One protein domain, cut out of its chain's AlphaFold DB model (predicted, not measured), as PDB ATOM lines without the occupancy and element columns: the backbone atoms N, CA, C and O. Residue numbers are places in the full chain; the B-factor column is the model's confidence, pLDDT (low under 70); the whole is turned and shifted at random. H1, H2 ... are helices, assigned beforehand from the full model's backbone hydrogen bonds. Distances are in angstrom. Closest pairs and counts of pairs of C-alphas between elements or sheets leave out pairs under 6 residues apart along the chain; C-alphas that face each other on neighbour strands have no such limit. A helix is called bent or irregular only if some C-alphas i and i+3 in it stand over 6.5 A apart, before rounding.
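This is residues 242 to 247, 305 to 442, 456 to 490 and 545 to 579 of the 969 residues of the protein "E3 ubiquitin-protein ligase, putative" of Eimeria acervulina (UniProt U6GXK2). The antiparallel pair H8 and H9 makes the middle of an all-helix domain; the hairpin of H10 and H11 covers one side through H11 on H9, while H6 and H7 cross H9 on another side. H3 packs along H6, H1 lies farther out beyond H5, the loop with H2 makes one far end, and residues 483 to 490 of H9 stick out at the other. The printed part has 214 residues, with eleven named helices in the order H1 to H11 and no named strand. It is compact, with a radius of gyration of the C-alphas of 18.8 A, yet elongated, spanning 67 by 41 by 34 A.

Residues 242 to 247 come before the first cut. H1 covers residues 311 to 325, 21.0 A long, from C-alpha 311 at (53.176, -70.652, -9.970). H2 is residues 330 to 333. H3, residues 342 to 363, measures 31.8 A; it has a kink of 37 degrees near residue 357 and is irregular, with C-alphas 359 and 362 8.0 A apart. H4 is residues 367 to 370, H5 372 to 377, H6 389 to 400 and H7 403 to 415. H8, residues 418 to 439, measures 30.7 A and is only just irregular, with C-alphas 433 and 436 6.6 A apart. H9, residues 456 to 490, measures 51.0 A. H10 is residues 549 to 557, and H11, residues 561 to 579, ends at (44.856, -79.721, 20.556).

H6 and H9 are the hubs, touching four helices each. They touch at Cys 395 and Ala 463, their closest C-alphas, 5.1 A apart, only just about perpendicular at 70.3 degrees. H9 touches H8 at a shallow tilt of 25 degrees, opposite ways (Ala 457 to Ile 436, closest C-alphas, 6.1 A). H7 touches H9 at Leu 414 and Ala 474, closest C-alphas, 5.2 A, and H4 at Thr 408 and Pro 367, closest C-alphas, 6.9 A. H11 touches H9 at a shallow tilt of 28 degrees, the closest C-alphas being Trp 570 and Leu 465, 7.1 A. H3 touches H6 at a shallow tilt of 11 degrees, the same way, with closest C-alphas Leu 358 and Val 397, 5.0 A. H5 and H6 form a helical hairpin, as do H10 and H11. H1 only just touches H5, with 3 pairs of C-alphas within 8 A, closest Val 314 and Val 375, 6.7 A. H2 touches no helix. Every O i to N i+4 pair is within hydrogen-bond range in H1, H5, H6, H9, H10 and H11, against 15 of 18 in H3, 7 of 9 in H7 and 15 of 18 in H8; H2 and H4 are too short for one.

The C-alphas farthest apart, of Ala 335 and Gln 490, are 68.8 A apart. The printed part has three cuts: C-alphas 247 and 305 are 27.9 A apart across the first, C-alphas 442 and 456 are 12.7 A apart across the second, and C-alphas 490 and 545 are 19.7 A apart across the third. Of the links printed whole, H5 to H6 is long. Mean pLDDT of the printed part is 73.1; 69 residues are under 70, among them 328 to 339, 434 to 442 and 545 to 557.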
ATOM      1  N   GLU A 242      36.096 -46.891 -13.290       49.16
ATOM      2  CA  GLU A 242      35.378 -48.091 -12.828       49.16
ATOM      3  C   GLU A 242      35.448 -49.266 -13.817       49.16
ATOM      4  O   GLU A 242      35.252 -50.419 -13.432       49.16
ATOM      5  N   ARG A 243      35.722 -48.993 -15.100       54.72
ATOM      6  CA  ARG A 243      35.533 -49.975 -16.182       54.72
ATOM      7  C   ARG A 243      36.680 -50.967 -16.357       54.72
ATOM      8  O   ARG A 243      36.415 -52.078 -16.801       54.72
ATOM      9  N   CYS A 244      37.920 -50.610 -16.018       58.91
ATOM     10  CA  CYS A 244      39.088 -51.467 -16.285       58.91
ATOM     11  C   CYS A 244      39.256 -52.601 -15.257       58.91
ATOM     12  O   CYS A 244      39.708 -53.693 -15.600       58.91
ATOM     13  N   PHE A 245      38.814 -52.377 -14.013       68.94
ATOM     14  CA  PHE A 245      38.897 -53.338 -12.905       68.94
ATOM     15  C   PHE A 245      38.425 -54.774 -13.238       68.94
ATOM     16  O   PHE A 245      39.222 -55.693 -13.038       68.94
ATOM     17  N   PRO A 246      37.198 -55.016 -13.758       67.00
ATOM     18  CA  PRO A 246      36.736 -56.377 -14.051       67.00
ATOM     19  C   PRO A 246      37.574 -57.080 -15.127       67.00
ATOM     20  O   PRO A 246      37.726 -58.295 -15.069       67.00
ATOM     21  N   TYR A 247      38.152 -56.349 -16.084       76.50
ATOM     22  CA  TYR A 247      38.948 -56.946 -17.160       76.50
ATOM     23  C   TYR A 247      40.339 -57.365 -16.680       76.50
ATOM     24  O   TYR A 247      40.773 -58.476 -16.980       76.50
ATOM     25  N   ARG A 305      41.221 -81.907  -6.429       45.88
ATOM     26  CA  ARG A 305      42.308 -82.085  -5.442       45.88
ATOM     27  C   ARG A 305      43.678 -81.537  -5.869       45.88
ATOM     28  O   ARG A 305      44.676 -81.879  -5.248       45.88
ATOM     29  N   CYS A 306      43.736 -80.733  -6.926       54.59
ATOM     30  CA  CYS A 306      44.987 -80.209  -7.476       54.59
ATOM     31  C   CYS A 306      45.070 -78.698  -7.250       54.59
ATOM     32  O   CYS A 306      44.054 -78.006  -7.341       54.59
ATOM     33  N   PHE A 307      46.273 -78.183  -6.993       66.81
ATOM     34  CA  PHE A 307      46.507 -76.744  -6.907       66.81
ATOM     35  C   PHE A 307      46.168 -76.057  -8.257       66.81
ATOM     36  O   PHE A 307      46.497 -76.621  -9.298       66.81
ATOM     37  N   PRO A 308      45.476 -74.899  -8.280       65.56
ATOM     38  CA  PRO A 308      44.846 -74.387  -9.509       65.56
ATOM     39  C   PRO A 308      45.725 -73.540 -10.445       65.56
ATOM     40  O   PRO A 308      45.289 -73.228 -11.555       65.56
ATOM     41  N   VAL A 309      46.890 -73.075  -9.985       76.25
ATOM     42  CA  VAL A 309      47.650 -71.987 -10.626       76.25
ATOM     43  C   VAL A 309      49.088 -72.404 -10.916       76.25
ATOM     44  O   VAL A 309      49.795 -72.868 -10.020       76.25
ATOM     45  N   ASN A 310      49.563 -72.110 -12.128       78.44
ATOM     46  CA  ASN A 310      50.924 -72.428 -12.546       78.44
ATOM     47  C   ASN A 310      51.934 -71.413 -11.981       78.44
ATOM     48  O   ASN A 310      52.378 -70.488 -12.665       78.44
ATOM     49  N   LEU A 311      52.303 -71.579 -10.708       78.69
ATOM     50  CA  LEU A 311      53.176 -70.652  -9.970       78.69
ATOM     51  C   LEU A 311      54.529 -70.416 -10.674       78.69
ATOM     52  O   LEU A 311      55.065 -69.311 -10.645       78.69
ATOM     53  N   GLN A 312      55.057 -71.414 -11.392       79.19
ATOM     54  CA  GLN A 312      56.295 -71.264 -12.165       79.19
ATOM     55  C   GLN A 312      56.140 -70.311 -13.362       79.19
ATOM     56  O   GLN A 312      57.071 -69.564 -13.667       79.19
ATOM     57  N   ALA A 313      54.992 -70.310 -14.047       77.75
ATOM     58  CA  ALA A 313      54.693 -69.333 -15.095       77.75
ATOM     59  C   ALA A 313      54.484 -67.926 -14.508       77.75
ATOM     60  O   ALA A 313      55.004 -66.955 -15.062       77.75
ATOM     61  N   VAL A 314      53.818 -67.825 -13.347       80.50
ATOM     62  CA  VAL A 314      53.659 -66.561 -12.601       80.50
ATOM     63  C   VAL A 314      55.027 -65.952 -12.272       80.50
ATOM     64  O   VAL A 314      55.275 -64.794 -12.614       80.50
ATOM     65  N   GLN A 315      55.943 -66.726 -11.680       80.88
ATOM     66  CA  GLN A 315      57.292 -66.257 -11.344       80.88
ATOM     67  C   GLN A 315      58.109 -65.872 -12.586       80.88
ATOM     68  O   GLN A 315      58.800 -64.854 -12.566       80.88
ATOM     69  N   LYS A 316      58.041 -66.642 -13.683       82.00
ATOM     70  CA  LYS A 316      58.751 -66.315 -14.938       82.00
ATOM     71  C   LYS A 316      58.302 -64.971 -15.512       82.00
ATOM     72  O   LYS A 316      59.155 -64.143 -15.825       82.00
ATOM     73  N   LEU A 317      56.990 -64.735 -15.585       81.38
ATOM     74  CA  LEU A 317      56.431 -63.469 -16.062       81.38
ATOM     75  C   LEU A 317      56.903 -62.294 -15.193       81.38
ATOM     76  O   LEU A 317      57.440 -61.324 -15.721       81.38
ATOM     77  N   HIS A 318      56.746 -62.385 -13.869       81.00
ATOM     78  CA  HIS A 318      57.121 -61.294 -12.965       81.00
ATOM     79  C   HIS A 318      58.624 -60.984 -13.007       81.00
ATOM     80  O   HIS A 318      58.998 -59.815 -13.066       81.00
ATOM     81  N   ASN A 319      59.487 -62.004 -13.051       82.31
ATOM     82  CA  ASN A 319      60.929 -61.803 -13.213       82.31
ATOM     83  C   ASN A 319      61.271 -61.151 -14.564       82.31
ATOM     84  O   ASN A 319      62.119 -60.262 -14.609       82.31
ATOM     85  N   GLY A 320      60.584 -61.527 -15.651       80.44
ATOM     86  CA  GLY A 320      60.720 -60.879 -16.960       80.44
ATOM     87  C   GLY A 320      60.266 -59.414 -16.962       80.44
ATOM     88  O   GLY A 320      60.933 -58.567 -17.553       80.44
ATOM     89  N   ILE A 321      59.184 -59.090 -16.247       82.38
ATOM     90  CA  ILE A 321      58.691 -57.715 -16.063       82.38
ATOM     91  C   ILE A 321      59.694 -56.878 -15.254       82.38
ATOM     92  O   ILE A 321      60.042 -55.778 -15.677       82.38
ATOM     93  N   VAL A 322      60.225 -57.397 -14.140       83.38
ATOM     94  CA  VAL A 322      61.261 -56.711 -13.342       83.38
ATOM     95  C   VAL A 322      62.556 -56.530 -14.148       83.38
ATOM     96  O   VAL A 322      63.174 -55.467 -14.095       83.38
ATOM     97  N   ALA A 323      62.950 -57.518 -14.958       81.12
ATOM     98  CA  ALA A 323      64.098 -57.414 -15.863       81.12
ATOM     99  C   ALA A 323      63.872 -56.441 -17.038       81.12
ATOM    100  O   ALA A 323      64.837 -55.882 -17.560       81.12
ATOM    101  N   ALA A 324      62.623 -56.205 -17.455       80.25
ATOM    102  CA  ALA A 324      62.284 -55.157 -18.416       80.25
ATOM    103  C   ALA A 324      62.322 -53.765 -17.764       80.25
ATOM    104  O   ALA A 324      62.999 -52.875 -18.272       80.25
ATOM    105  N   ALA A 325      61.698 -53.606 -16.593       78.88
ATOM    106  CA  ALA A 325      61.687 -52.364 -15.817       78.88
ATOM    107  C   ALA A 325      63.089 -51.885 -15.390       78.88
ATOM    108  O   ALA A 325      63.335 -50.688 -15.295       78.88
ATOM    109  N   ARG A 326      64.025 -52.813 -15.151       77.50
ATOM    110  CA  ARG A 326      65.437 -52.507 -14.857       77.50
ATOM    111  C   ARG A 326      66.294 -52.246 -16.105       77.50
ATOM    112  O   ARG A 326      67.433 -51.817 -15.961       77.50
ATOM    113  N   ALA A 327      65.773 -52.519 -17.303       74.94
ATOM    114  CA  ALA A 327      66.451 -52.287 -18.582       74.94
ATOM    115  C   ALA A 327      65.944 -51.033 -19.322       74.94
ATOM    116  O   ALA A 327      66.585 -50.583 -20.269       74.94
ATOM    117  N   THR A 328      64.818 -50.451 -18.902       68.75
ATOM    118  CA  THR A 328      64.381 -49.122 -19.348       68.75
ATOM    119  C   THR A 328      65.230 -48.041 -18.676       68.75
ATOM    120  O   THR A 328      65.036 -47.747 -17.498       68.75
ATOM    121  N   ASP A 329      66.173 -47.449 -19.418       57.44
ATOM    122  CA  ASP A 329      67.099 -46.433 -18.898       57.44
ATOM    123  C   ASP A 329      66.368 -45.226 -18.261       57.44
ATOM    124  O   ASP A 329      65.567 -44.566 -18.937       57.44
ATOM    125  N   PRO A 330      66.711 -44.809 -17.023       56.56
ATOM    126  CA  PRO A 330      66.141 -43.598 -16.418       56.56
ATOM    127  C   PRO A 330      66.529 -42.320 -17.188       56.56
ATOM    128  O   PRO A 330      65.800 -41.325 -17.179       56.56
ATOM    129  N   ALA A 331      67.639 -42.360 -17.934       47.41
ATOM    130  CA  ALA A 331      68.057 -41.302 -18.857       47.41
ATOM    131  C   ALA A 331      67.154 -41.173 -20.105       47.41
ATOM    132  O   ALA A 331      67.180 -40.137 -20.767       47.41
ATOM    133  N   ALA A 332      66.355 -42.197 -20.432       47.16
ATOM    134  CA  ALA A 332      65.343 -42.134 -21.486       47.16
ATOM    135  C   ALA A 332      63.973 -41.697 -20.936       47.16
ATOM    136  O   ALA A 332      63.278 -40.909 -21.577       47.16
ATOM    137  N   ALA A 333      63.603 -42.154 -19.731       46.91
ATOM    138  CA  ALA A 333      62.348 -41.771 -19.074       46.91
ATOM    139  C   ALA A 333      62.246 -40.248 -18.853       46.91
ATOM    140  O   ALA A 333      61.242 -39.633 -19.215       46.91
ATOM    141  N   THR A 334      63.328 -39.640 -18.357       48.28
ATOM    142  CA  THR A 334      63.446 -38.198 -18.052       48.28
ATOM    143  C   THR A 334      63.351 -37.260 -19.267       48.28
ATOM    144  O   THR A 334      63.206 -36.051 -19.094       48.28
ATOM    145  N   ALA A 335      63.404 -37.776 -20.502       48.31
ATOM    146  CA  ALA A 335      63.478 -36.957 -21.717       48.31
ATOM    147  C   ALA A 335      62.119 -36.608 -22.364       48.31
ATOM    148  O   ALA A 335      62.079 -35.742 -23.240       48.31
ATOM    149  N   ALA A 336      61.020 -37.277 -21.986       52.53
ATOM    150  CA  ALA A 336      59.737 -37.189 -22.708       52.53
ATOM    151  C   ALA A 336      58.551 -36.703 -21.855       52.53
ATOM    152  O   ALA A 336      57.768 -35.863 -22.299       52.53
ATOM    153  N   THR A 337      58.414 -37.223 -20.636       48.78
ATOM    154  CA  THR A 337      57.402 -36.843 -19.636       48.78
ATOM    155  C   THR A 337      57.991 -37.106 -18.257       48.78
ATOM    156  O   THR A 337      58.685 -38.106 -18.107       48.78
ATOM    157  N   GLY A 338      57.710 -36.236 -17.280       56.25
ATOM    158  CA  GLY A 338      58.360 -36.257 -15.964       56.25
ATOM    159  C   GLY A 338      58.326 -37.604 -15.233       56.25
ATOM    160  O   GLY A 338      57.435 -38.422 -15.466       56.25
ATOM    161  N   ASP A 339      59.331 -37.772 -14.374       57.31
ATOM    162  CA  ASP A 339      59.716 -38.939 -13.573       57.31
ATOM    163  C   ASP A 339      58.580 -39.950 -13.327       57.31
ATOM    164  O   ASP A 339      57.612 -39.681 -12.611       57.31
ATOM    165  N   TRP A 340      58.703 -41.128 -13.946       70.00
ATOM    166  CA  TRP A 340      57.744 -42.223 -13.840       70.00
ATOM    167  C   TRP A 340      58.481 -43.564 -13.754       70.00
ATOM    168  O   TRP A 340      59.264 -43.904 -14.639       70.00
ATOM    169  N   ASP A 341      58.195 -44.339 -12.709       77.06
ATOM    170  CA  ASP A 341      58.786 -45.664 -12.513       77.06
ATOM    171  C   ASP A 341      57.801 -46.768 -12.943       77.06
ATOM    172  O   ASP A 341      56.687 -46.838 -12.410       77.06
ATOM    173  N   PRO A 342      58.178 -47.685 -13.857       77.12
ATOM    174  CA  PRO A 342      57.289 -48.759 -14.314       77.12
ATOM    175  C   PRO A 342      56.864 -49.717 -13.186       77.12
ATOM    176  O   PRO A 342      55.736 -50.211 -13.189       77.12
ATOM    177  N   ILE A 343      57.727 -49.941 -12.187       80.31
ATOM    178  CA  ILE A 343      57.407 -50.763 -11.006       80.31
ATOM    179  C   ILE A 343      56.375 -50.053 -10.116       80.31
ATOM    180  O   ILE A 343      55.414 -50.686  -9.680       80.31
ATOM    181  N   ALA A 344      56.511 -48.739  -9.900       78.50
ATOM    182  CA  ALA A 344      55.566 -47.968  -9.089       78.50
ATOM    183  C   ALA A 344      54.162 -47.934  -9.717       78.50
ATOM    184  O   ALA A 344      53.173 -48.101  -9.004       78.50
ATOM    185  N   LEU A 345      54.064 -47.810 -11.048       78.88
ATOM    186  CA  LEU A 345      52.784 -47.891 -11.769       78.88
ATOM    187  C   LEU A 345      52.095 -49.256 -11.575       78.88
ATOM    188  O   LEU A 345      50.889 -49.311 -11.327       78.88
ATOM    189  N   LEU A 346      52.850 -50.361 -11.628       79.56
ATOM    190  CA  LEU A 346      52.302 -51.700 -11.383       79.56
ATOM    191  C   LEU A 346      51.906 -51.919  -9.914       79.56
ATOM    192  O   LEU A 346      50.846 -52.493  -9.660       79.56
ATOM    193  N   LEU A 347      52.690 -51.430  -8.950       81.12
ATOM    194  CA  LEU A 347      52.332 -51.477  -7.527       81.12
ATOM    195  C   LEU A 347      51.062 -50.662  -7.242       81.12
ATOM    196  O   LEU A 347      50.143 -51.166  -6.597       81.12
ATOM    197  N   GLN A 348      50.940 -49.460  -7.813       81.81
ATOM    198  CA  GLN A 348      49.736 -48.632  -7.718       81.81
ATOM    199  C   GLN A 348      48.505 -49.328  -8.333       81.81
ATOM    200  O   GLN A 348      47.415 -49.271  -7.754       81.81
ATOM    201  N   MET A 349      48.664 -50.044  -9.456       78.75
ATOM    202  CA  MET A 349      47.602 -50.886 -10.019       78.75
ATOM    203  C   MET A 349      47.205 -52.015  -9.052       78.75
ATOM    204  O   MET A 349      46.012 -52.202  -8.805       78.75
ATOM    205  N   ILE A 350      48.169 -52.751  -8.484       80.56
ATOM    206  CA  ILE A 350      47.909 -53.847  -7.530       80.56
ATOM    207  C   ILE A 350      47.190 -53.312  -6.285       80.56
ATOM    208  O   ILE A 350      46.169 -53.875  -5.881       80.56
ATOM    209  N   TYR A 351      47.641 -52.187  -5.725       79.94
ATOM    210  CA  TYR A 351      46.989 -51.510  -4.603       79.94
ATOM    211  C   TYR A 351      45.542 -51.108  -4.945       79.94
ATOM    212  O   TYR A 351      44.604 -51.430  -4.208       79.94
ATOM    213  N   GLY A 352      45.332 -50.470  -6.102       76.94
ATOM    214  CA  GLY A 352      44.014 -50.047  -6.587       76.94
ATOM    215  C   GLY A 352      43.074 -51.203  -6.959       76.94
ATOM    216  O   GLY A 352      41.850 -51.049  -6.905       76.94
ATOM    217  N   LEU A 353      43.614 -52.370  -7.313       81.00
ATOM    218  CA  LEU A 353      42.869 -53.616  -7.495       81.00
ATOM    219  C   LEU A 353      42.475 -54.215  -6.137       81.00
ATOM    220  O   LEU A 353      41.303 -54.531  -5.935       81.00
ATOM    221  N   CYS A 354      43.397 -54.279  -5.173       80.50
ATOM    222  CA  CYS A 354      43.115 -54.785  -3.827       80.50
ATOM    223  C   CYS A 354      42.080 -53.923  -3.088       80.50
ATOM    224  O   CYS A 354      41.168 -54.462  -2.468       80.50
ATOM    225  N   CYS A 355      42.135 -52.594  -3.220       76.56
ATOM    226  CA  CYS A 355      41.134 -51.694  -2.633       76.56
ATOM    227  C   CYS A 355      39.725 -51.912  -3.212       76.56
ATOM    228  O   CYS A 355      38.740 -51.871  -2.473       76.56
ATOM    229  N   ARG A 356      39.612 -52.195  -4.518       78.00
ATOM    230  CA  ARG A 356      38.329 -52.502  -5.177       78.00
ATOM    231  C   ARG A 356      37.827 -53.918  -4.871       78.00
ATOM    232  O   ARG A 356      36.620 -54.113  -4.741       78.00
ATOM    233  N   LEU A 357      38.727 -54.882  -4.663       81.25
ATOM    234  CA  LEU A 357      38.370 -56.203  -4.135       81.25
ATOM    235  C   LEU A 357      37.891 -56.130  -2.682       81.25
ATOM    236  O   LEU A 357      36.901 -56.772  -2.356       81.25
ATOM    237  N   LEU A 358      38.510 -55.303  -1.831       80.81
ATOM    238  CA  LEU A 358      38.104 -55.127  -0.432       80.81
ATOM    239  C   LEU A 358      36.649 -54.643  -0.313       80.81
ATOM    240  O   LEU A 358      35.886 -55.170   0.493       80.81
ATOM    241  N   GLN A 359      36.234 -53.711  -1.181       81.62
ATOM    242  CA  GLN A 359      34.848 -53.227  -1.275       81.62
ATOM    243  C   GLN A 359      33.834 -54.312  -1.685       81.62
ATOM    244  O   GLN A 359      32.646 -54.167  -1.408       81.62
ATOM    245  N   ARG A 360      34.282 -55.387  -2.349       78.62
ATOM    246  CA  ARG A 360      33.440 -56.492  -2.846       78.62
ATOM    247  C   ARG A 360      33.714 -57.831  -2.152       78.62
ATOM    248  O   ARG A 360      33.104 -58.831  -2.516       78.62
ATOM    249  N   ALA A 361      34.590 -57.869  -1.146       77.25
ATOM    250  CA  ALA A 361      35.135 -59.110  -0.591       77.25
ATOM    251  C   ALA A 361      34.067 -60.063  -0.026       77.25
ATOM    252  O   ALA A 361      34.251 -61.276  -0.073       77.25
ATOM    253  N   ALA A 362      32.931 -59.534   0.441       75.12
ATOM    254  CA  ALA A 362      31.797 -60.324   0.919       75.12
ATOM    255  C   ALA A 362      31.071 -61.131  -0.182       75.12
ATOM    256  O   ALA A 362      30.403 -62.102   0.150       75.12
ATOM    257  N   ALA A 363      31.206 -60.760  -1.461       75.19
ATOM    258  CA  ALA A 363      30.604 -61.466  -2.599       75.19
ATOM    259  C   ALA A 363      31.535 -62.528  -3.226       75.19
ATOM    260  O   ALA A 363      31.118 -63.269  -4.112       75.19
ATOM    261  N   LEU A 364      32.797 -62.611  -2.787       77.94
ATOM    262  CA  LEU A 364      33.803 -63.527  -3.338       77.94
ATOM    263  C   LEU A 364      33.673 -64.929  -2.716       77.94
ATOM    264  O   LEU A 364      34.527 -65.359  -1.936       77.94
ATOM    265  N   GLU A 365      32.585 -65.636  -3.028       75.56
ATOM    266  CA  GLU A 365      32.321 -66.997  -2.528       75.56
ATOM    267  C   GLU A 365      32.854 -68.107  -3.452       75.56
ATOM    268  O   GLU A 365      33.195 -69.195  -2.980       75.56
ATOM    269  N   HIS A 366      32.958 -67.856  -4.760       77.69
ATOM    270  CA  HIS A 366      33.265 -68.897  -5.745       77.69
ATOM    271  C   HIS A 366      34.775 -69.164  -5.892       77.69
ATOM    272  O   HIS A 366      35.560 -68.217  -5.945       77.69
ATOM    273  N   PRO A 367      35.217 -70.429  -6.069       76.56
ATOM    274  CA  PRO A 367      36.641 -70.772  -6.150       76.56
ATOM    275  C   PRO A 367      37.373 -70.043  -7.285       76.56
ATOM    276  O   PRO A 367      38.483 -69.564  -7.081       76.56
ATOM    277  N   GLN A 368      36.745 -69.880  -8.455       74.00
ATOM    278  CA  GLN A 368      37.351 -69.168  -9.590       74.00
ATOM    279  C   GLN A 368      37.662 -67.690  -9.278       74.00
ATOM    280  O   GLN A 368      38.639 -67.148  -9.783       74.00
ATOM    281  N   GLN A 369      36.881 -67.053  -8.398       82.06
ATOM    282  CA  GLN A 369      37.077 -65.657  -7.984       82.06
ATOM    283  C   GLN A 369      38.187 -65.486  -6.927       82.06
ATOM    284  O   GLN A 369      38.509 -64.356  -6.570       82.06
ATOM    285  N   LEU A 370      38.776 -66.569  -6.406       83.38
ATOM    286  CA  LEU A 370      39.803 -66.530  -5.349       83.38
ATOM    287  C   LEU A 370      41.227 -66.775  -5.878       83.38
ATOM    288  O   LEU A 370      42.197 -66.665  -5.128       83.38
ATOM    289  N   LEU A 371      41.363 -67.067  -7.177       81.44
ATOM    290  CA  LEU A 371      42.630 -67.400  -7.843       81.44
ATOM    291  C   LEU A 371      43.656 -66.255  -7.826       81.44
ATOM    292  O   LEU A 371      44.856 -66.510  -7.878       81.44
ATOM    293  N   PHE A 372      43.209 -65.004  -7.679       82.00
ATOM    294  CA  PHE A 372      44.103 -63.853  -7.534       82.00
ATOM    295  C   PHE A 372      44.991 -63.930  -6.278       82.00
ATOM    296  O   PHE A 372      46.078 -63.362  -6.283       82.00
ATOM    297  N   VAL A 373      44.558 -64.619  -5.210       83.94
ATOM    298  CA  VAL A 373      45.298 -64.672  -3.935       83.94
ATOM    299  C   VAL A 373      46.675 -65.334  -4.107       83.94
ATOM    300  O   VAL A 373      47.666 -64.661  -3.827       83.94
ATOM    301  N   PRO A 374      46.800 -66.582  -4.608       81.38
ATOM    302  CA  PRO A 374      48.116 -67.155  -4.893       81.38
ATOM    303  C   PRO A 374      48.868 -66.401  -6.002       81.38
ATOM    304  O   PRO A 374      50.075 -66.227  -5.883       81.38
ATOM    305  N   VAL A 375      48.185 -65.903  -7.044       81.12
ATOM    306  CA  VAL A 375      48.836 -65.175  -8.157       81.12
ATOM    307  C   VAL A 375      49.540 -63.896  -7.687       81.12
ATOM    308  O   VAL A 375      50.646 -63.621  -8.143       81.12
ATOM    309  N   LEU A 376      48.935 -63.120  -6.779       82.75
ATOM    310  CA  LEU A 376      49.549 -61.893  -6.259       82.75
ATOM    311  C   LEU A 376      50.639 -62.166  -5.209       82.75
ATOM    312  O   LEU A 376      51.580 -61.384  -5.112       82.75
ATOM    313  N   LEU A 377      50.541 -63.258  -4.440       82.44
ATOM    314  CA  LEU A 377      51.549 -63.618  -3.430       82.44
ATOM    315  C   LEU A 377      52.860 -64.155  -4.040       82.44
ATOM    316  O   LEU A 377      53.897 -64.088  -3.392       82.44
ATOM    317  N   GLU A 378      52.842 -64.640  -5.285       79.06
ATOM    318  CA  GLU A 378      54.033 -65.052  -6.058       79.06
ATOM    319  C   GLU A 378      54.860 -63.889  -6.640       79.06
ATOM    320  O   GLU A 378      55.850 -64.128  -7.333       79.06
ATOM    321  N   GLY A 379      54.440 -62.636  -6.452       70.88
ATOM    322  CA  GLY A 379      55.030 -61.493  -7.143       70.88
ATOM    323  C   GLY A 379      56.312 -60.960  -6.484       70.88
ATOM    324  O   GLY A 379      56.181 -60.227  -5.506       70.88
ATOM    325  N   PRO A 380      57.524 -61.140  -7.062       65.56
ATOM    326  CA  PRO A 380      58.732 -60.416  -6.631       65.56
ATOM    327  C   PRO A 380      58.617 -58.887  -6.784       65.56
ATOM    328  O   PRO A 380      59.435 -58.151  -6.250       65.56
ATOM    329  N   LEU A 381      57.575 -58.377  -7.459       67.62
ATOM    330  CA  LEU A 381      57.205 -56.957  -7.393       67.62
ATOM    331  C   LEU A 381      56.930 -56.492  -5.952       67.62
ATOM    332  O   LEU A 381      57.173 -55.332  -5.640       67.62
ATOM    333  N   LEU A 382      56.443 -57.376  -5.070       72.19
ATOM    334  CA  LEU A 382      56.191 -57.049  -3.666       72.19
ATOM    335  C   LEU A 382      57.495 -56.814  -2.888       72.19
ATOM    336  O   LEU A 382      57.514 -55.934  -2.031       72.19
ATOM    337  N   ASP A 383      58.582 -57.522  -3.214       74.56
ATOM    338  CA  ASP A 383      59.905 -57.320  -2.598       74.56
ATOM    339  C   ASP A 383      60.494 -55.941  -2.939       74.56
ATOM    340  O   ASP A 383      61.121 -55.299  -2.097       74.56
ATOM    341  N   GLU A 384      60.224 -55.445  -4.150       71.75
ATOM    342  CA  GLU A 384      60.621 -54.106  -4.609       71.75
ATOM    343  C   GLU A 384      59.770 -52.975  -3.987       71.75
ATOM    344  O   GLU A 384      60.054 -51.797  -4.211       71.75
ATOM    345  N   SER A 385      58.709 -53.290  -3.229       69.62
ATOM    346  CA  SER A 385      57.794 -52.269  -2.703       69.62
ATOM    347  C   SER A 385      58.402 -51.491  -1.517       69.62
ATOM    348  O   SER A 385      58.836 -52.084  -0.518       69.62
ATOM    349  N   PRO A 386      58.394 -50.141  -1.544       65.38
ATOM    350  CA  PRO A 386      59.022 -49.339  -0.494       65.38
ATOM    351  C   PRO A 386      58.337 -49.500   0.870       65.38
ATOM    352  O   PRO A 386      59.026 -49.389   1.878       65.38
ATOM    353  N   ASP A 387      57.058 -49.904   0.916       66.81
ATOM    354  CA  ASP A 387      56.247 -49.993   2.146       66.81
ATOM    355  C   ASP A 387      55.548 -51.349   2.402       66.81
ATOM    356  O   ASP A 387      54.969 -51.526   3.473       66.81
ATOM    357  N   PHE A 388      55.592 -52.330   1.482       74.38
ATOM    358  CA  PHE A 388      54.709 -53.522   1.510       74.38
ATOM    359  C   PHE A 388      53.205 -53.175   1.616       74.38
ATOM    360  O   PHE A 388      52.406 -53.958   2.144       74.38
ATOM    361  N   SER A 389      52.795 -52.005   1.112       76.06
ATOM    362  CA  SER A 389      51.420 -51.495   1.236       76.06
ATOM    363  C   SER A 389      50.415 -52.411   0.523       76.06
ATOM    364  O   SER A 389      49.311 -52.674   1.004       76.06
ATOM    365  N   GLU A 390      50.860 -52.984  -0.589       80.88
ATOM    366  CA  GLU A 390      50.150 -53.886  -1.482       80.88
ATOM    367  C   GLU A 390      49.932 -55.235  -0.792       80.88
ATOM    368  O   GLU A 390      48.806 -55.726  -0.732       80.88
ATOM    369  N   LEU A 391      50.982 -55.792  -0.176       83.06
ATOM    370  CA  LEU A 391      50.914 -57.034   0.599       83.06
ATOM    371  C   LEU A 391      50.028 -56.876   1.845       83.06
ATOM    372  O   LEU A 391      49.236 -57.771   2.152       83.06
ATOM    373  N   ALA A 392      50.080 -55.724   2.519       80.00
ATOM    374  CA  ALA A 392      49.167 -55.407   3.616       80.00
ATOM    375  C   ALA A 392      47.698 -55.356   3.146       80.00
ATOM    376  O   ALA A 392      46.824 -55.901   3.824       80.00
ATOM    377  N   LYS A 393      47.412 -54.792   1.960       80.88
ATOM    378  CA  LYS A 393      46.062 -54.816   1.364       80.88
ATOM    379  C   LYS A 393      45.625 -56.199   0.881       80.88
ATOM    380  O   LYS A 393      44.458 -56.536   1.062       80.88
ATOM    381  N   ILE A 394      46.526 -57.030   0.352       85.94
ATOM    382  CA  ILE A 394      46.233 -58.441   0.039       85.94
ATOM    383  C   ILE A 394      45.824 -59.186   1.320       85.94
ATOM    384  O   ILE A 394      44.800 -59.874   1.336       85.94
ATOM    385  N   CYS A 395      46.559 -58.989   2.420       84.69
ATOM    386  CA  CYS A 395      46.201 -59.544   3.725       84.69
ATOM    387  C   CYS A 395      44.827 -59.043   4.203       84.69
ATOM    388  O   CYS A 395      44.016 -59.845   4.666       84.69
ATOM    389  N   GLU A 396      44.537 -57.742   4.079       82.44
ATOM    390  CA  GLU A 396      43.257 -57.141   4.488       82.44
ATOM    391  C   GLU A 396      42.067 -57.712   3.695       82.44
ATOM    392  O   GLU A 396      41.054 -58.081   4.290       82.44
ATOM    393  N   VAL A 397      42.208 -57.891   2.375       84.50
ATOM    394  CA  VAL A 397      41.198 -58.567   1.537       84.50
ATOM    395  C   VAL A 397      40.950 -59.991   2.040       84.50
ATOM    396  O   VAL A 397      39.801 -60.356   2.296       84.50
ATOM    397  N   VAL A 398      42.008 -60.783   2.263       85.81
ATOM    398  CA  VAL A 398      41.876 -62.157   2.785       85.81
ATOM    399  C   VAL A 398      41.262 -62.179   4.190       85.81
ATOM    400  O   VAL A 398      40.498 -63.091   4.506       85.81
ATOM    401  N   ALA A 399      41.514 -61.170   5.026       83.56
ATOM    402  CA  ALA A 399      40.905 -61.050   6.348       83.56
ATOM    403  C   ALA A 399      39.387 -60.787   6.289       83.56
ATOM    404  O   ALA A 399      38.660 -61.297   7.147       83.56
ATOM    405  N   VAL A 400      38.884 -60.082   5.269       84.19
ATOM    406  CA  VAL A 400      37.446 -59.782   5.096       84.19
ATOM    407  C   VAL A 400      36.665 -60.905   4.389       84.19
ATOM    408  O   VAL A 400      35.464 -61.027   4.621       84.19
ATOM    409  N   LEU A 401      37.320 -61.777   3.606       83.81
ATOM    410  CA  LEU A 401      36.667 -62.879   2.869       83.81
ATOM    411  C   LEU A 401      35.716 -63.763   3.724       83.81
ATOM    412  O   LEU A 401      36.000 -64.018   4.902       83.81
ATOM    413  N   PRO A 402      34.648 -64.339   3.136       82.81
ATOM    414  CA  PRO A 402      33.805 -65.346   3.783       82.81
ATOM    415  C   PRO A 402      34.580 -66.573   4.294       82.81
ATOM    416  O   PRO A 402      35.641 -66.942   3.781       82.81
ATOM    417  N   TYR A 403      34.030 -67.256   5.305       79.19
ATOM    418  CA  TYR A 403      34.653 -68.455   5.884       79.19
ATOM    419  C   TYR A 403      34.790 -69.604   4.870       79.19
ATOM    420  O   TYR A 403      35.800 -70.309   4.876       79.19
ATOM    421  N   ALA A 404      33.816 -69.764   3.965       77.19
ATOM    422  CA  ALA A 404      33.886 -70.733   2.870       77.19
ATOM    423  C   ALA A 404      35.103 -70.465   1.967       77.19
ATOM    424  O   ALA A 404      35.939 -71.347   1.777       77.19
ATOM    425  N   SER A 405      35.266 -69.220   1.519       83.88
ATOM    426  CA  SER A 405      36.378 -68.752   0.687       83.88
ATOM    427  C   SER A 405      37.738 -68.987   1.354       83.88
ATOM    428  O   SER A 405      38.640 -69.576   0.755       83.88
ATOM    429  N   LYS A 406      37.867 -68.628   2.640       83.00
ATOM    430  CA  LYS A 406      39.064 -68.901   3.458       83.00
ATOM    431  C   LYS A 406      39.368 -70.401   3.555       83.00
ATOM    432  O   LYS A 406      40.525 -70.798   3.438       83.00
ATOM    433  N   ARG A 407      38.345 -71.248   3.722       80.75
ATOM    434  CA  ARG A 407      38.491 -72.716   3.751       80.75
ATOM    435  C   ARG A 407      38.943 -73.273   2.397       80.75
ATOM    436  O   ARG A 407      39.751 -74.197   2.380       80.75
ATOM    437  N   THR A 408      38.474 -72.713   1.283       80.75
ATOM    438  CA  THR A 408      38.907 -73.083  -0.076       80.75
ATOM    439  C   THR A 408      40.370 -72.722  -0.327       80.75
ATOM    440  O   THR A 408      41.136 -73.589  -0.739       80.75
ATOM    441  N   ILE A 409      40.806 -71.512   0.038       84.06
ATOM    442  CA  ILE A 409      42.225 -71.120  -0.046       84.06
ATOM    443  C   ILE A 409      43.088 -72.043   0.837       84.06
ATOM    444  O   ILE A 409      44.110 -72.560   0.388       84.06
ATOM    445  N   ALA A 410      42.647 -72.337   2.067       82.62
ATOM    446  CA  ALA A 410      43.352 -73.250   2.974       82.62
ATOM    447  C   ALA A 410      43.471 -74.684   2.427       82.62
ATOM    448  O   ALA A 410      44.467 -75.351   2.695       82.62
ATOM    449  N   ARG A 411      42.476 -75.158   1.658       81.06
ATOM    450  CA  ARG A 411      42.519 -76.453   0.959       81.06
ATOM    451  C   ARG A 411      43.572 -76.453  -0.147       81.06
ATOM    452  O   ARG A 411      44.351 -77.391  -0.197       81.06
ATOM    453  N   TRP A 412      43.646 -75.413  -0.983       82.88
ATOM    454  CA  TRP A 412      44.665 -75.339  -2.039       82.88
ATOM    455  C   TRP A 412      46.090 -75.405  -1.473       82.88
ATOM    456  O   TRP A 412      46.912 -76.169  -1.968       82.88
ATOM    457  N   TYR A 413      46.374 -74.705  -0.371       83.06
ATOM    458  CA  TYR A 413      47.688 -74.766   0.288       83.06
ATOM    459  C   TYR A 413      48.028 -76.128   0.944       83.06
ATOM    460  O   TYR A 413      49.163 -76.324   1.380       83.06
ATOM    461  N   LEU A 414      47.109 -77.106   0.973       78.56
ATOM    462  CA  LEU A 414      47.446 -78.505   1.296       78.56
ATOM    463  C   LEU A 414      48.230 -79.188   0.171       78.56
ATOM    464  O   LEU A 414      49.053 -80.061   0.449       78.56
ATOM    465  N   ASP A 415      47.938 -78.793  -1.067       76.75
ATOM    466  CA  ASP A 415      48.349 -79.436  -2.317       76.75
ATOM    467  C   ASP A 415      49.324 -78.550  -3.134       76.75
ATOM    468  O   ASP A 415      49.909 -79.001  -4.111       76.75
ATOM    469  N   ALA A 416      49.565 -77.304  -2.702       79.19
ATOM    470  CA  ALA A 416      50.600 -76.408  -3.239       79.19
ATOM    471  C   ALA A 416      52.031 -76.968  -3.047       79.19
ATOM    472  O   ALA A 416      52.267 -77.647  -2.047       79.19
ATOM    473  N   PRO A 417      53.019 -76.647  -3.902       78.06
ATOM    474  CA  PRO A 417      54.423 -77.033  -3.704       78.06
ATOM    475  C   PRO A 417      55.084 -76.299  -2.516       78.06
ATOM    476  O   PRO A 417      54.919 -75.090  -2.345       78.06
ATOM    477  N   ALA A 418      55.877 -77.011  -1.701       76.06
ATOM    478  CA  ALA A 418      56.395 -76.478  -0.430       76.06
ATOM    479  C   ALA A 418      57.284 -75.227  -0.560       76.06
ATOM    480  O   ALA A 418      57.148 -74.329   0.263       76.06
ATOM    481  N   ARG A 419      58.133 -75.123  -1.596       79.88
ATOM    482  CA  ARG A 419      59.019 -73.953  -1.802       79.88
ATOM    483  C   ARG A 419      58.234 -72.642  -1.937       79.88
ATOM    484  O   ARG A 419      58.590 -71.642  -1.330       79.88
ATOM    485  N   HIS A 420      57.130 -72.677  -2.680       81.25
ATOM    486  CA  HIS A 420      56.244 -71.528  -2.871       81.25
ATOM    487  C   HIS A 420      55.470 -71.193  -1.589       81.25
ATOM    488  O   HIS A 420      55.326 -70.032  -1.217       81.25
ATOM    489  N   MET A 421      55.038 -72.220  -0.850       83.81
ATOM    490  CA  MET A 421      54.409 -72.037   0.458       83.81
ATOM    491  C   MET A 421      55.370 -71.398   1.477       83.81
ATOM    492  O   MET A 421      54.958 -70.526   2.236       83.81
ATOM    493  N   GLU A 422      56.642 -71.801   1.475       82.50
ATOM    494  CA  GLU A 422      57.711 -71.194   2.275       82.50
ATOM    495  C   GLU A 422      57.949 -69.731   1.875       82.50
ATOM    496  O   GLU A 422      57.961 -68.872   2.753       82.50
ATOM    497  N   GLN A 423      58.023 -69.422   0.575       84.12
ATOM    498  CA  GLN A 423      58.119 -68.047   0.063       84.12
ATOM    499  C   GLN A 423      56.940 -67.169   0.527       84.12
ATOM    500  O   GLN A 423      57.150 -66.097   1.088       84.12
ATOM    501  N   HIS A 424      55.688 -67.625   0.392       86.50
ATOM    502  CA  HIS A 424      54.523 -66.863   0.878       86.50
ATOM    503  C   HIS A 424      54.535 -66.678   2.401       86.50
ATOM    504  O   HIS A 424      54.115 -65.636   2.905       86.50
ATOM    505  N   ILE A 425      55.039 -67.664   3.147       85.38
ATOM    506  CA  ILE A 425      55.217 -67.563   4.598       85.38
ATOM    507  C   ILE A 425      56.297 -66.528   4.945       85.38
ATOM    508  O   ILE A 425      56.054 -65.705   5.831       85.38
ATOM    509  N   THR A 426      57.449 -66.511   4.266       84.00
ATOM    510  CA  THR A 426      58.517 -65.537   4.549       84.00
ATOM    511  C   THR A 426      58.111 -64.111   4.184       84.00
ATOM    512  O   THR A 426      58.365 -63.216   4.984       84.00
ATOM    513  N   LEU A 427      57.389 -63.888   3.079       83.75
ATOM    514  CA  LEU A 427      56.828 -62.574   2.720       83.75
ATOM    515  C   LEU A 427      55.903 -62.018   3.820       83.75
ATOM    516  O   LEU A 427      56.072 -60.889   4.288       83.75
ATOM    517  N   VAL A 428      54.952 -62.827   4.300       85.50
ATOM    518  CA  VAL A 428      54.031 -62.421   5.379       85.50
ATOM    519  C   VAL A 428      54.776 -62.204   6.704       85.50
ATOM    520  O   VAL A 428      54.429 -61.300   7.464       85.50
ATOM    521  N   GLN A 429      55.830 -62.977   6.981       82.44
ATOM    522  CA  GLN A 429      56.693 -62.757   8.147       82.44
ATOM    523  C   GLN A 429      57.498 -61.454   8.035       82.44
ATOM    524  O   GLN A 429      57.553 -60.714   9.014       82.44
ATOM    525  N   GLN A 430      58.062 -61.130   6.865       80.31
ATOM    526  CA  GLN A 430      58.823 -59.897   6.618       80.31
ATOM    527  C   GLN A 430      57.963 -58.633   6.748       80.31
ATOM    528  O   GLN A 430      58.429 -57.635   7.301       80.31
ATOM    529  N   LEU A 431      56.695 -58.672   6.321       78.50
ATOM    530  CA  LEU A 431      55.732 -57.601   6.602       78.50
ATOM    531  C   LEU A 431      55.606 -57.354   8.119       78.50
ATOM    532  O   LEU A 431      55.703 -56.212   8.578       78.50
ATOM    533  N   ILE A 432      55.436 -58.429   8.897       75.38
ATOM    534  CA  ILE A 432      55.238 -58.371  10.353       75.38
ATOM    535  C   ILE A 432      56.513 -57.924  11.091       75.38
ATOM    536  O   ILE A 432      56.424 -57.071  11.973       75.38
ATOM    537  N   THR A 433      57.689 -58.464  10.758       72.25
ATOM    538  CA  THR A 433      58.946 -58.164  11.473       72.25
ATOM    539  C   THR A 433      59.644 -56.898  10.981       72.25
ATOM    540  O   THR A 433      60.208 -56.167  11.796       72.25
ATOM    541  N   GLY A 434      59.611 -56.616   9.678       63.78
ATOM    542  CA  GLY A 434      60.367 -55.524   9.064       63.78
ATOM    543  C   GLY A 434      59.658 -54.172   9.112       63.78
ATOM    544  O   GLY A 434      60.249 -53.184   9.544       63.78
ATOM    545  N   LYS A 435      58.389 -54.110   8.682       58.56
ATOM    546  CA  LYS A 435      57.711 -52.830   8.379       58.56
ATOM    547  C   LYS A 435      56.570 -52.448   9.308       58.56
ATOM    548  O   LYS A 435      56.423 -51.262   9.588       58.56
ATOM    549  N   ILE A 436      55.831 -53.393   9.890       57.00
ATOM    550  CA  ILE A 436      54.843 -53.044  10.931       57.00
ATOM    551  C   ILE A 436      55.538 -52.453  12.175       57.00
ATOM    552  O   ILE A 436      55.018 -51.518  12.785       57.00
ATOM    553  N   ASN A 437      56.766 -52.889  12.478       51.03
ATOM    554  CA  ASN A 437      57.613 -52.255  13.493       51.03
ATOM    555  C   ASN A 437      58.033 -50.815  13.112       51.03
ATOM    556  O   ASN A 437      58.053 -49.950  13.983       51.03
ATOM    557  N   MET A 438      58.276 -50.509  11.827       47.44
ATOM    558  CA  MET A 438      58.546 -49.131  11.368       47.44
ATOM    559  C   MET A 438      57.295 -48.242  11.347       47.44
ATOM    560  O   MET A 438      57.359 -47.093  11.776       47.44
ATOM    561  N   LEU A 439      56.130 -48.773  10.961       47.72
ATOM    562  CA  LEU A 439      54.838 -48.081  11.092       47.72
ATOM    563  C   LEU A 439      54.450 -47.832  12.565       47.72
ATOM    564  O   LEU A 439      53.641 -46.953  12.850       47.72
ATOM    565  N   SER A 440      55.052 -48.570  13.502       49.16
ATOM    566  CA  SER A 440      54.992 -48.331  14.950       49.16
ATOM    567  C   SER A 440      56.093 -47.383  15.471       49.16
ATOM    568  O   SER A 440      56.125 -47.129  16.676       49.16
ATOM    569  N   ALA A 441      56.996 -46.893  14.613       42.88
ATOM    570  CA  ALA A 441      58.155 -46.065  14.976       42.88
ATOM    571  C   ALA A 441      58.209 -44.699  14.256       42.88
ATOM    572  O   ALA A 441      59.109 -43.903  14.523       42.88
ATOM    573  N   GLY A 442      57.251 -44.403  13.369       41.06
ATOM    574  CA  GLY A 442      57.042 -43.049  12.848       41.06
ATOM    575  C   GLY A 442      56.666 -42.052  13.962       41.06
ATOM    576  O   GLY A 442      56.166 -42.465  15.011       41.06
ATOM    577  N   PRO A 456      45.857 -48.236  11.733       62.88
ATOM    578  CA  PRO A 456      46.004 -48.903  10.431       62.88
ATOM    579  C   PRO A 456      47.104 -49.984  10.417       62.88
ATOM    580  O   PRO A 456      46.983 -50.977   9.706       62.88
ATOM    581  N   ALA A 457      48.145 -49.852  11.249       64.94
ATOM    582  CA  ALA A 457      49.134 -50.920  11.427       64.94
ATOM    583  C   ALA A 457      48.617 -52.088  12.300       64.94
ATOM    584  O   ALA A 457      49.072 -53.215  12.140       64.94
ATOM    585  N   GLU A 458      47.649 -51.847  13.193       69.44
ATOM    586  CA  GLU A 458      47.007 -52.872  14.034       69.44
ATOM    587  C   GLU A 458      46.052 -53.738  13.193       69.44
ATOM    588  O   GLU A 458      46.074 -54.965  13.300       69.44
ATOM    589  N   THR A 459      45.266 -53.129  12.296       72.94
ATOM    590  CA  THR A 459      44.426 -53.874  11.342       72.94
ATOM    591  C   THR A 459      45.274 -54.666  10.346       72.94
ATOM    592  O   THR A 459      45.001 -55.849  10.133       72.94
ATOM    593  N   ALA A 460      46.349 -54.074   9.807       73.88
ATOM    594  CA  ALA A 460      47.299 -54.766   8.932       73.88
ATOM    595  C   ALA A 460      48.005 -55.943   9.635       73.88
ATOM    596  O   ALA A 460      48.067 -57.039   9.077       73.88
ATOM    597  N   LEU A 461      48.469 -55.762  10.880       79.00
ATOM    598  CA  LEU A 461      49.090 -56.819  11.694       79.00
ATOM    599  C   LEU A 461      48.145 -58.004  11.896       79.00
ATOM    600  O   LEU A 461      48.529 -59.157  11.697       79.00
ATOM    601  N   ARG A 462      46.891 -57.726  12.254       78.38
ATOM    602  CA  ARG A 462      45.857 -58.748  12.453       78.38
ATOM    603  C   ARG A 462      45.518 -59.480  11.161       78.38
ATOM    604  O   ARG A 462      45.403 -60.703  11.169       78.38
ATOM    605  N   ALA A 463      45.412 -58.755  10.051       83.00
ATOM    606  CA  ALA A 463      45.176 -59.339   8.738       83.00
ATOM    607  C   ALA A 463      46.332 -60.260   8.297       83.00
ATOM    608  O   ALA A 463      46.091 -61.387   7.860       83.00
ATOM    609  N   ALA A 464      47.583 -59.833   8.495       84.25
ATOM    610  CA  ALA A 464      48.771 -60.639   8.219       84.25
ATOM    611  C   ALA A 464      48.841 -61.891   9.115       84.25
ATOM    612  O   ALA A 464      49.078 -62.994   8.624       84.25
ATOM    613  N   LEU A 465      48.548 -61.764  10.416       84.31
ATOM    614  CA  LEU A 465      48.479 -62.900  11.346       84.31
ATOM    615  C   LEU A 465      47.353 -63.894  10.999       84.31
ATOM    616  O   LEU A 465      47.521 -65.097  11.223       84.31
ATOM    617  N   LEU A 466      46.234 -63.436  10.427       83.38
ATOM    618  CA  LEU A 466      45.161 -64.303   9.922       83.38
ATOM    619  C   LEU A 466      45.593 -65.091   8.675       83.38
ATOM    620  O   LEU A 466      45.379 -66.304   8.632       83.38
ATOM    621  N   LEU A 467      46.253 -64.450   7.701       87.94
ATOM    622  CA  LEU A 467      46.828 -65.147   6.541       87.94
ATOM    623  C   LEU A 467      47.914 -66.149   6.976       87.94
ATOM    624  O   LEU A 467      47.897 -67.306   6.555       87.94
ATOM    625  N   LEU A 468      48.787 -65.760   7.909       87.19
ATOM    626  CA  LEU A 468      49.792 -66.649   8.495       87.19
ATOM    627  C   LEU A 468      49.158 -67.834   9.247       87.19
ATOM    628  O   LEU A 468      49.685 -68.945   9.199       87.19
ATOM    629  N   HIS A 469      48.015 -67.640   9.917       83.25
ATOM    630  CA  HIS A 469      47.272 -68.732  10.557       83.25
ATOM    631  C   HIS A 469      46.683 -69.714   9.534       83.25
ATOM    632  O   HIS A 469      46.713 -70.924   9.756       83.25
ATOM    633  N   LEU A 470      46.176 -69.204   8.407       85.50
ATOM    634  CA  LEU A 470      45.628 -70.003   7.309       85.50
ATOM    635  C   LEU A 470      46.717 -70.891   6.681       85.50
ATOM    636  O   LEU A 470      46.532 -72.104   6.567       85.50
ATOM    637  N   LEU A 471      47.882 -70.310   6.374       85.94
ATOM    638  CA  LEU A 471      49.056 -71.040   5.880       85.94
ATOM    639  C   LEU A 471      49.580 -72.045   6.925       85.94
ATOM    640  O   LEU A 471      49.888 -73.191   6.592       85.94
ATOM    641  N   TYR A 472      49.608 -71.673   8.208       83.50
ATOM    642  CA  TYR A 472      49.982 -72.586   9.291       83.50
ATOM    643  C   TYR A 472      49.052 -73.810   9.384       83.50
ATOM    644  O   TYR A 472      49.532 -74.942   9.477       83.50
ATOM    645  N   ALA A 473      47.732 -73.607   9.329       80.94
ATOM    646  CA  ALA A 473      46.753 -74.692   9.389       80.94
ATOM    647  C   ALA A 473      46.906 -75.671   8.209       80.94
ATOM    648  O   ALA A 473      46.856 -76.889   8.406       80.94
ATOM    649  N   ALA A 474      47.175 -75.154   7.006       81.38
ATOM    650  CA  ALA A 474      47.469 -75.980   5.839       81.38
ATOM    651  C   ALA A 474      48.743 -76.830   6.033       81.38
ATOM    652  O   ALA A 474      48.718 -78.037   5.782       81.38
ATOM    653  N   ASN A 475      49.830 -76.260   6.572       81.94
ATOM    654  CA  ASN A 475      51.065 -77.014   6.835       81.94
ATOM    655  C   ASN A 475      50.868 -78.102   7.915       81.94
ATOM    656  O   ASN A 475      51.346 -79.224   7.751       81.94
ATOM    657  N   VAL A 476      50.082 -77.853   8.971       78.31
ATOM    658  CA  VAL A 476      49.743 -78.901   9.963       78.31
ATOM    659  C   VAL A 476      49.018 -80.082   9.314       78.31
ATOM    660  O   VAL A 476      49.356 -81.238   9.578       78.31
ATOM    661  N   HIS A 477      48.063 -79.831   8.417       76.31
ATOM    662  CA  HIS A 477      47.403 -80.909   7.676       76.31
ATOM    663  C   HIS A 477      48.343 -81.593   6.662       76.31
ATOM    664  O   HIS A 477      48.268 -82.812   6.499       76.31
ATOM    665  N   ARG A 478      49.288 -80.866   6.048       77.19
ATOM    666  CA  ARG A 478      50.370 -81.424   5.209       77.19
ATOM    667  C   ARG A 478      51.283 -82.372   6.001       77.19
ATOM    668  O   ARG A 478      51.605 -83.468   5.538       77.19
ATOM    669  N   GLN A 479      51.662 -81.994   7.223       74.06
ATOM    670  CA  GLN A 479      52.391 -82.845   8.174       74.06
ATOM    671  C   GLN A 479      51.558 -84.073   8.580       74.06
ATOM    672  O   GLN A 479      52.061 -85.197   8.566       74.06
ATOM    673  N   GLN A 480      50.264 -83.899   8.868       76.44
ATOM    674  CA  GLN A 480      49.362 -85.002   9.218       76.44
ATOM    675  C   GLN A 480      49.215 -86.021   8.073       76.44
ATOM    676  O   GLN A 480      49.342 -87.224   8.316       76.44
ATOM    677  N   ARG A 481      49.028 -85.559   6.825       73.25
ATOM    678  CA  ARG A 481      49.009 -86.408   5.619       73.25
ATOM    679  C   ARG A 481      50.317 -87.196   5.474       73.25
ATOM    680  O   ARG A 481      50.269 -88.414   5.311       73.25
ATOM    681  N   ARG A 482      51.483 -86.553   5.622       70.62
ATOM    682  CA  ARG A 482      52.793 -87.238   5.608       70.62
ATOM    683  C   ARG A 482      52.920 -88.319   6.673       70.62
ATOM    684  O   ARG A 482      53.357 -89.423   6.365       70.62
ATOM    685  N   LEU A 483      52.529 -88.032   7.914       70.00
ATOM    686  CA  LEU A 483      52.587 -89.009   9.004       70.00
ATOM    687  C   LEU A 483      51.634 -90.192   8.763       70.00
ATOM    688  O   LEU A 483      51.950 -91.315   9.151       70.00
ATOM    689  N   GLN A 484      50.503 -89.975   8.085       72.81
ATOM    690  CA  GLN A 484      49.621 -91.054   7.633       72.81
ATOM    691  C   GLN A 484      50.239 -91.874   6.488       72.81
ATOM    692  O   GLN A 484      50.193 -93.100   6.550       72.81
ATOM    693  N   MET A 485      50.858 -91.243   5.482       68.69
ATOM    694  CA  MET A 485      51.543 -91.961   4.394       68.69
ATOM    695  C   MET A 485      52.753 -92.757   4.902       68.69
ATOM    696  O   MET A 485      52.884 -93.933   4.585       68.69
ATOM    697  N   SER A 486      53.572 -92.172   5.778       68.19
ATOM    698  CA  SER A 486      54.691 -92.855   6.444       68.19
ATOM    699  C   SER A 486      54.222 -94.089   7.229       68.19
ATOM    700  O   SER A 486      54.787 -95.171   7.077       68.19
ATOM    701  N   LYS A 487      53.111 -93.983   7.976       70.19
ATOM    702  CA  LYS A 487      52.483 -95.137   8.645       70.19
ATOM    703  C   LYS A 487      51.966 -96.194   7.659       70.19
ATOM    704  O   LYS A 487      52.113 -97.378   7.946       70.19
ATOM    705  N   LYS A 488      51.395 -95.805   6.512       68.38
ATOM    706  CA  LYS A 488      50.960 -96.749   5.460       68.38
ATOM    707  C   LYS A 488      52.142 -97.484   4.825       68.38
ATOM    708  O   LYS A 488      52.069 -98.696   4.668       68.38
ATOM    709  N   LEU A 489      53.238 -96.785   4.522       62.38
ATOM    710  CA  LEU A 489      54.470 -97.389   4.001       62.38
ATOM    711  C   LEU A 489      55.068 -98.374   5.015       62.38
ATOM    712  O   LEU A 489      55.256 -99.541   4.692       62.38
ATOM    713  N   GLN A 490      55.202 -97.967   6.283       57.84
ATOM    714  CA  GLN A 490      55.628 -98.865   7.365       57.84
ATOM    715  C   GLN A 490      54.697-100.076   7.545       57.84
ATOM    716  O   GLN A 490      55.154-101.146   7.939       57.84
ATOM    717  N   GLU A 545      59.205 -80.281   5.004       62.84
ATOM    718  CA  GLU A 545      58.956 -79.498   6.231       62.84
ATOM    719  C   GLU A 545      59.274 -78.017   6.022       62.84
ATOM    720  O   GLU A 545      60.414 -77.600   6.182       62.84
ATOM    721  N   VAL A 546      58.244 -77.217   5.728       66.44
ATOM    722  CA  VAL A 546      58.324 -75.761   5.901       66.44
ATOM    723  C   VAL A 546      58.332 -75.467   7.402       66.44
ATOM    724  O   VAL A 546      57.355 -75.776   8.097       66.44
ATOM    725  N   ASP A 547      59.431 -74.915   7.909       65.62
ATOM    726  CA  ASP A 547      59.581 -74.547   9.316       65.62
ATOM    727  C   ASP A 547      59.070 -73.116   9.581       65.62
ATOM    728  O   ASP A 547      59.071 -72.243   8.718       65.62
ATOM    729  N   PHE A 548      58.621 -72.872  10.810       67.06
ATOM    730  CA  PHE A 548      58.222 -71.560  11.318       67.06
ATOM    731  C   PHE A 548      59.127 -71.073  12.471       67.06
ATOM    732  O   PHE A 548      58.849 -70.018  13.047       67.06
ATOM    733  N   SER A 549      60.146 -71.842  12.877       59.38
ATOM    734  CA  SER A 549      60.906 -71.614  14.117       59.38
ATOM    735  C   SER A 549      61.599 -70.251  14.195       59.38
ATOM    736  O   SER A 549      61.554 -69.630  15.256       59.38
ATOM    737  N   LEU A 550      62.167 -69.759  13.087       59.00
ATOM    738  CA  LEU A 550      62.893 -68.483  13.007       59.00
ATOM    739  C   LEU A 550      62.034 -67.316  13.531       59.00
ATOM    740  O   LEU A 550      62.289 -66.779  14.609       59.00
ATOM    741  N   PHE A 551      60.921 -67.047  12.842       66.56
ATOM    742  CA  PHE A 551      59.958 -65.990  13.160       66.56
ATOM    743  C   PHE A 551      59.359 -66.090  14.571       66.56
ATOM    744  O   PHE A 551      59.014 -65.072  15.168       66.56
ATOM    745  N   HIS A 552      59.244 -67.296  15.141       66.38
ATOM    746  CA  HIS A 552      58.756 -67.445  16.516       66.38
ATOM    747  C   HIS A 552      59.704 -66.816  17.537       66.38
ATOM    748  O   HIS A 552      59.229 -66.257  18.523       66.38
ATOM    749  N   ASN A 553      61.017 -66.889  17.310       67.69
ATOM    750  CA  ASN A 553      61.991 -66.244  18.183       67.69
ATOM    751  C   ASN A 553      61.955 -64.723  17.996       67.69
ATOM    752  O   ASN A 553      61.888 -63.999  18.985       67.69
ATOM    753  N   ASP A 554      61.914 -64.244  16.752       67.75
ATOM    754  CA  ASP A 554      61.911 -62.807  16.445       67.75
ATOM    755  C   ASP A 554      60.662 -62.098  16.992       67.75
ATOM    756  O   ASP A 554      60.763 -61.045  17.619       67.75
ATOM    757  N   ALA A 555      59.480 -62.703  16.839       67.44
ATOM    758  CA  ALA A 555      58.232 -62.151  17.362       67.44
ATOM    759  C   ALA A 555      58.197 -62.122  18.904       67.44
ATOM    760  O   ALA A 555      57.739 -61.138  19.487       67.44
ATOM    761  N   ILE A 556      58.713 -63.162  19.576       66.56
ATOM    762  CA  ILE A 556      58.776 -63.236  21.050       66.56
ATOM    763  C   ILE A 556      59.816 -62.264  21.622       66.56
ATOM    764  O   ILE A 556      59.560 -61.642  22.651       66.56
ATOM    765  N   ASN A 557      60.964 -62.115  20.957       68.81
ATOM    766  CA  ASN A 557      62.057 -61.244  21.395       68.81
ATOM    767  C   ASN A 557      61.892 -59.780  20.936       68.81
ATOM    768  O   ASN A 557      62.711 -58.933  21.292       68.81
ATOM    769  N   SER A 558      60.851 -59.469  20.156       70.38
ATOM    770  CA  SER A 558      60.544 -58.108  19.705       70.38
ATOM    771  C   SER A 558      60.268 -57.156  20.876       70.38
ATOM    772  O   SER A 558      59.711 -57.541  21.903       70.38
ATOM    773  N   SER A 559      60.619 -55.879  20.719       64.62
ATOM    774  CA  SER A 559      60.376 -54.821  21.714       64.62
ATOM    775  C   SER A 559      58.946 -54.254  21.689       64.62
ATOM    776  O   SER A 559      58.535 -53.576  22.633       64.62
ATOM    777  N   HIS A 560      58.175 -54.507  20.626       65.56
ATOM    778  CA  HIS A 560      56.866 -53.889  20.406       65.56
ATOM    779  C   HIS A 560      55.750 -54.644  21.144       65.56
ATOM    780  O   HIS A 560      55.325 -55.726  20.737       65.56
ATOM    781  N   GLN A 561      55.208 -54.030  22.202       67.56
ATOM    782  CA  GLN A 561      54.151 -54.616  23.042       67.56
ATOM    783  C   GLN A 561      52.887 -55.020  22.254       67.56
ATOM    784  O   GLN A 561      52.262 -56.028  22.580       67.56
ATOM    785  N   MET A 562      52.528 -54.280  21.194       67.19
ATOM    786  CA  MET A 562      51.405 -54.628  20.308       67.19
ATOM    787  C   MET A 562      51.651 -55.959  19.578       67.19
ATOM    788  O   MET A 562      50.776 -56.825  19.571       67.19
ATOM    789  N   LEU A 563      52.851 -56.144  19.015       71.31
ATOM    790  CA  LEU A 563      53.237 -57.369  18.309       71.31
ATOM    791  C   LEU A 563      53.253 -58.550  19.285       71.31
ATOM    792  O   LEU A 563      52.617 -59.566  19.013       71.31
ATOM    793  N   GLN A 564      53.866 -58.386  20.464       70.69
ATOM    794  CA  GLN A 564      53.829 -59.394  21.529       70.69
ATOM    795  C   GLN A 564      52.391 -59.787  21.920       70.69
ATOM    796  O   GLN A 564      52.111 -60.973  22.104       70.69
ATOM    797  N   HIS A 565      51.469 -58.822  22.037       70.31
ATOM    798  CA  HIS A 565      50.079 -59.080  22.424       70.31
ATOM    799  C   HIS A 565      49.314 -59.875  21.357       70.31
ATOM    800  O   HIS A 565      48.801 -60.960  21.645       70.31
ATOM    801  N   GLU A 566      49.270 -59.378  20.120       70.44
ATOM    802  CA  GLU A 566      48.555 -60.036  19.018       70.44
ATOM    803  C   GLU A 566      49.188 -61.396  18.674       70.44
ATOM    804  O   GLU A 566      48.475 -62.378  18.449       70.44
ATOM    805  N   PHE A 567      50.519 -61.518  18.743       76.56
ATOM    806  CA  PHE A 567      51.203 -62.800  18.562       76.56
ATOM    807  C   PHE A 567      50.915 -63.784  19.707       76.56
ATOM    808  O   PHE A 567      50.730 -64.976  19.461       76.56
ATOM    809  N   ALA A 568      50.779 -63.321  20.956       69.56
ATOM    810  CA  ALA A 568      50.348 -64.171  22.065       69.56
ATOM    811  C   ALA A 568      48.892 -64.656  21.906       69.56
ATOM    812  O   ALA A 568      48.590 -65.799  22.267       69.56
ATOM    813  N   LEU A 569      47.996 -63.843  21.333       69.75
ATOM    814  CA  LEU A 569      46.643 -64.273  20.952       69.75
ATOM    815  C   LEU A 569      46.688 -65.316  19.822       69.75
ATOM    816  O   LEU A 569      46.082 -66.384  19.946       69.75
ATOM    817  N   TRP A 570      47.478 -65.073  18.774       78.31
ATOM    818  CA  TRP A 570      47.703 -66.022  17.678       78.31
ATOM    819  C   TRP A 570      48.289 -67.358  18.172       78.31
ATOM    820  O   TRP A 570      47.817 -68.425  17.779       78.31
ATOM    821  N   LEU A 571      49.236 -67.338  19.118       74.19
ATOM    822  CA  LEU A 571      49.787 -68.543  19.752       74.19
ATOM    823  C   LEU A 571      48.753 -69.310  20.593       74.19
ATOM    824  O   LEU A 571      48.818 -70.541  20.658       74.19
ATOM    825  N   ARG A 572      47.785 -68.629  21.222       71.56
ATOM    826  CA  ARG A 572      46.658 -69.291  21.911       71.56
ATOM    827  C   ARG A 572      45.749 -70.001  20.903       71.56
ATOM    828  O   ARG A 572      45.445 -71.176  21.106       71.56
ATOM    829  N   LEU A 573      45.405 -69.344  19.793       65.62
ATOM    830  CA  LEU A 573      44.641 -69.948  18.691       65.62
ATOM    831  C   LEU A 573      45.386 -71.147  18.075       65.62
ATOM    832  O   LEU A 573      44.801 -72.219  17.919       65.62
ATOM    833  N   ARG A 574      46.698 -71.016  17.825       68.81
ATOM    834  CA  ARG A 574      47.577 -72.098  17.340       68.81
ATOM    835  C   ARG A 574      47.523 -73.334  18.247       68.81
ATOM    836  O   ARG A 574      47.404 -74.454  17.751       68.81
ATOM    837  N   ARG A 575      47.589 -73.145  19.571       65.56
ATOM    838  CA  ARG A 575      47.490 -74.239  20.558       65.56
ATOM    839  C   ARG A 575      46.099 -74.880  20.570       65.56
ATOM    840  O   ARG A 575      46.015 -76.100  20.665       65.56
ATOM    841  N   GLY A 576      45.036 -74.088  20.413       56.94
ATOM    842  CA  GLY A 576      43.664 -74.590  20.267       56.94
ATOM    843  C   GLY A 576      43.478 -75.471  19.027       56.94
ATOM    844  O   GLY A 576      42.965 -76.580  19.140       56.94
ATOM    845  N   ALA A 577      43.973 -75.028  17.867       49.34
ATOM    846  CA  ALA A 577      43.912 -75.790  16.616       49.34
ATOM    847  C   ALA A 577      44.749 -77.087  16.653       49.34
ATOM    848  O   ALA A 577      44.342 -78.107  16.102       49.34
ATOM    849  N   ALA A 578      45.899 -77.078  17.338       43.47
ATOM    850  CA  ALA A 578      46.740 -78.266  17.497       43.47
ATOM    851  C   ALA A 578      46.176 -79.296  18.502       43.47
ATOM    852  O   ALA A 578      46.458 -80.490  18.380       43.47
ATOM    853  N   ALA A 579      45.373 -78.866  19.485       40.28
ATOM    854  CA  ALA A 579      44.856 -79.721  20.556       40.28
ATOM    855  C   ALA A 579      44.117 -80.995  20.083       40.28
ATOM    856  O   ALA A 579      44.465 -82.067  20.586       40.28
TER     857      ALA A 579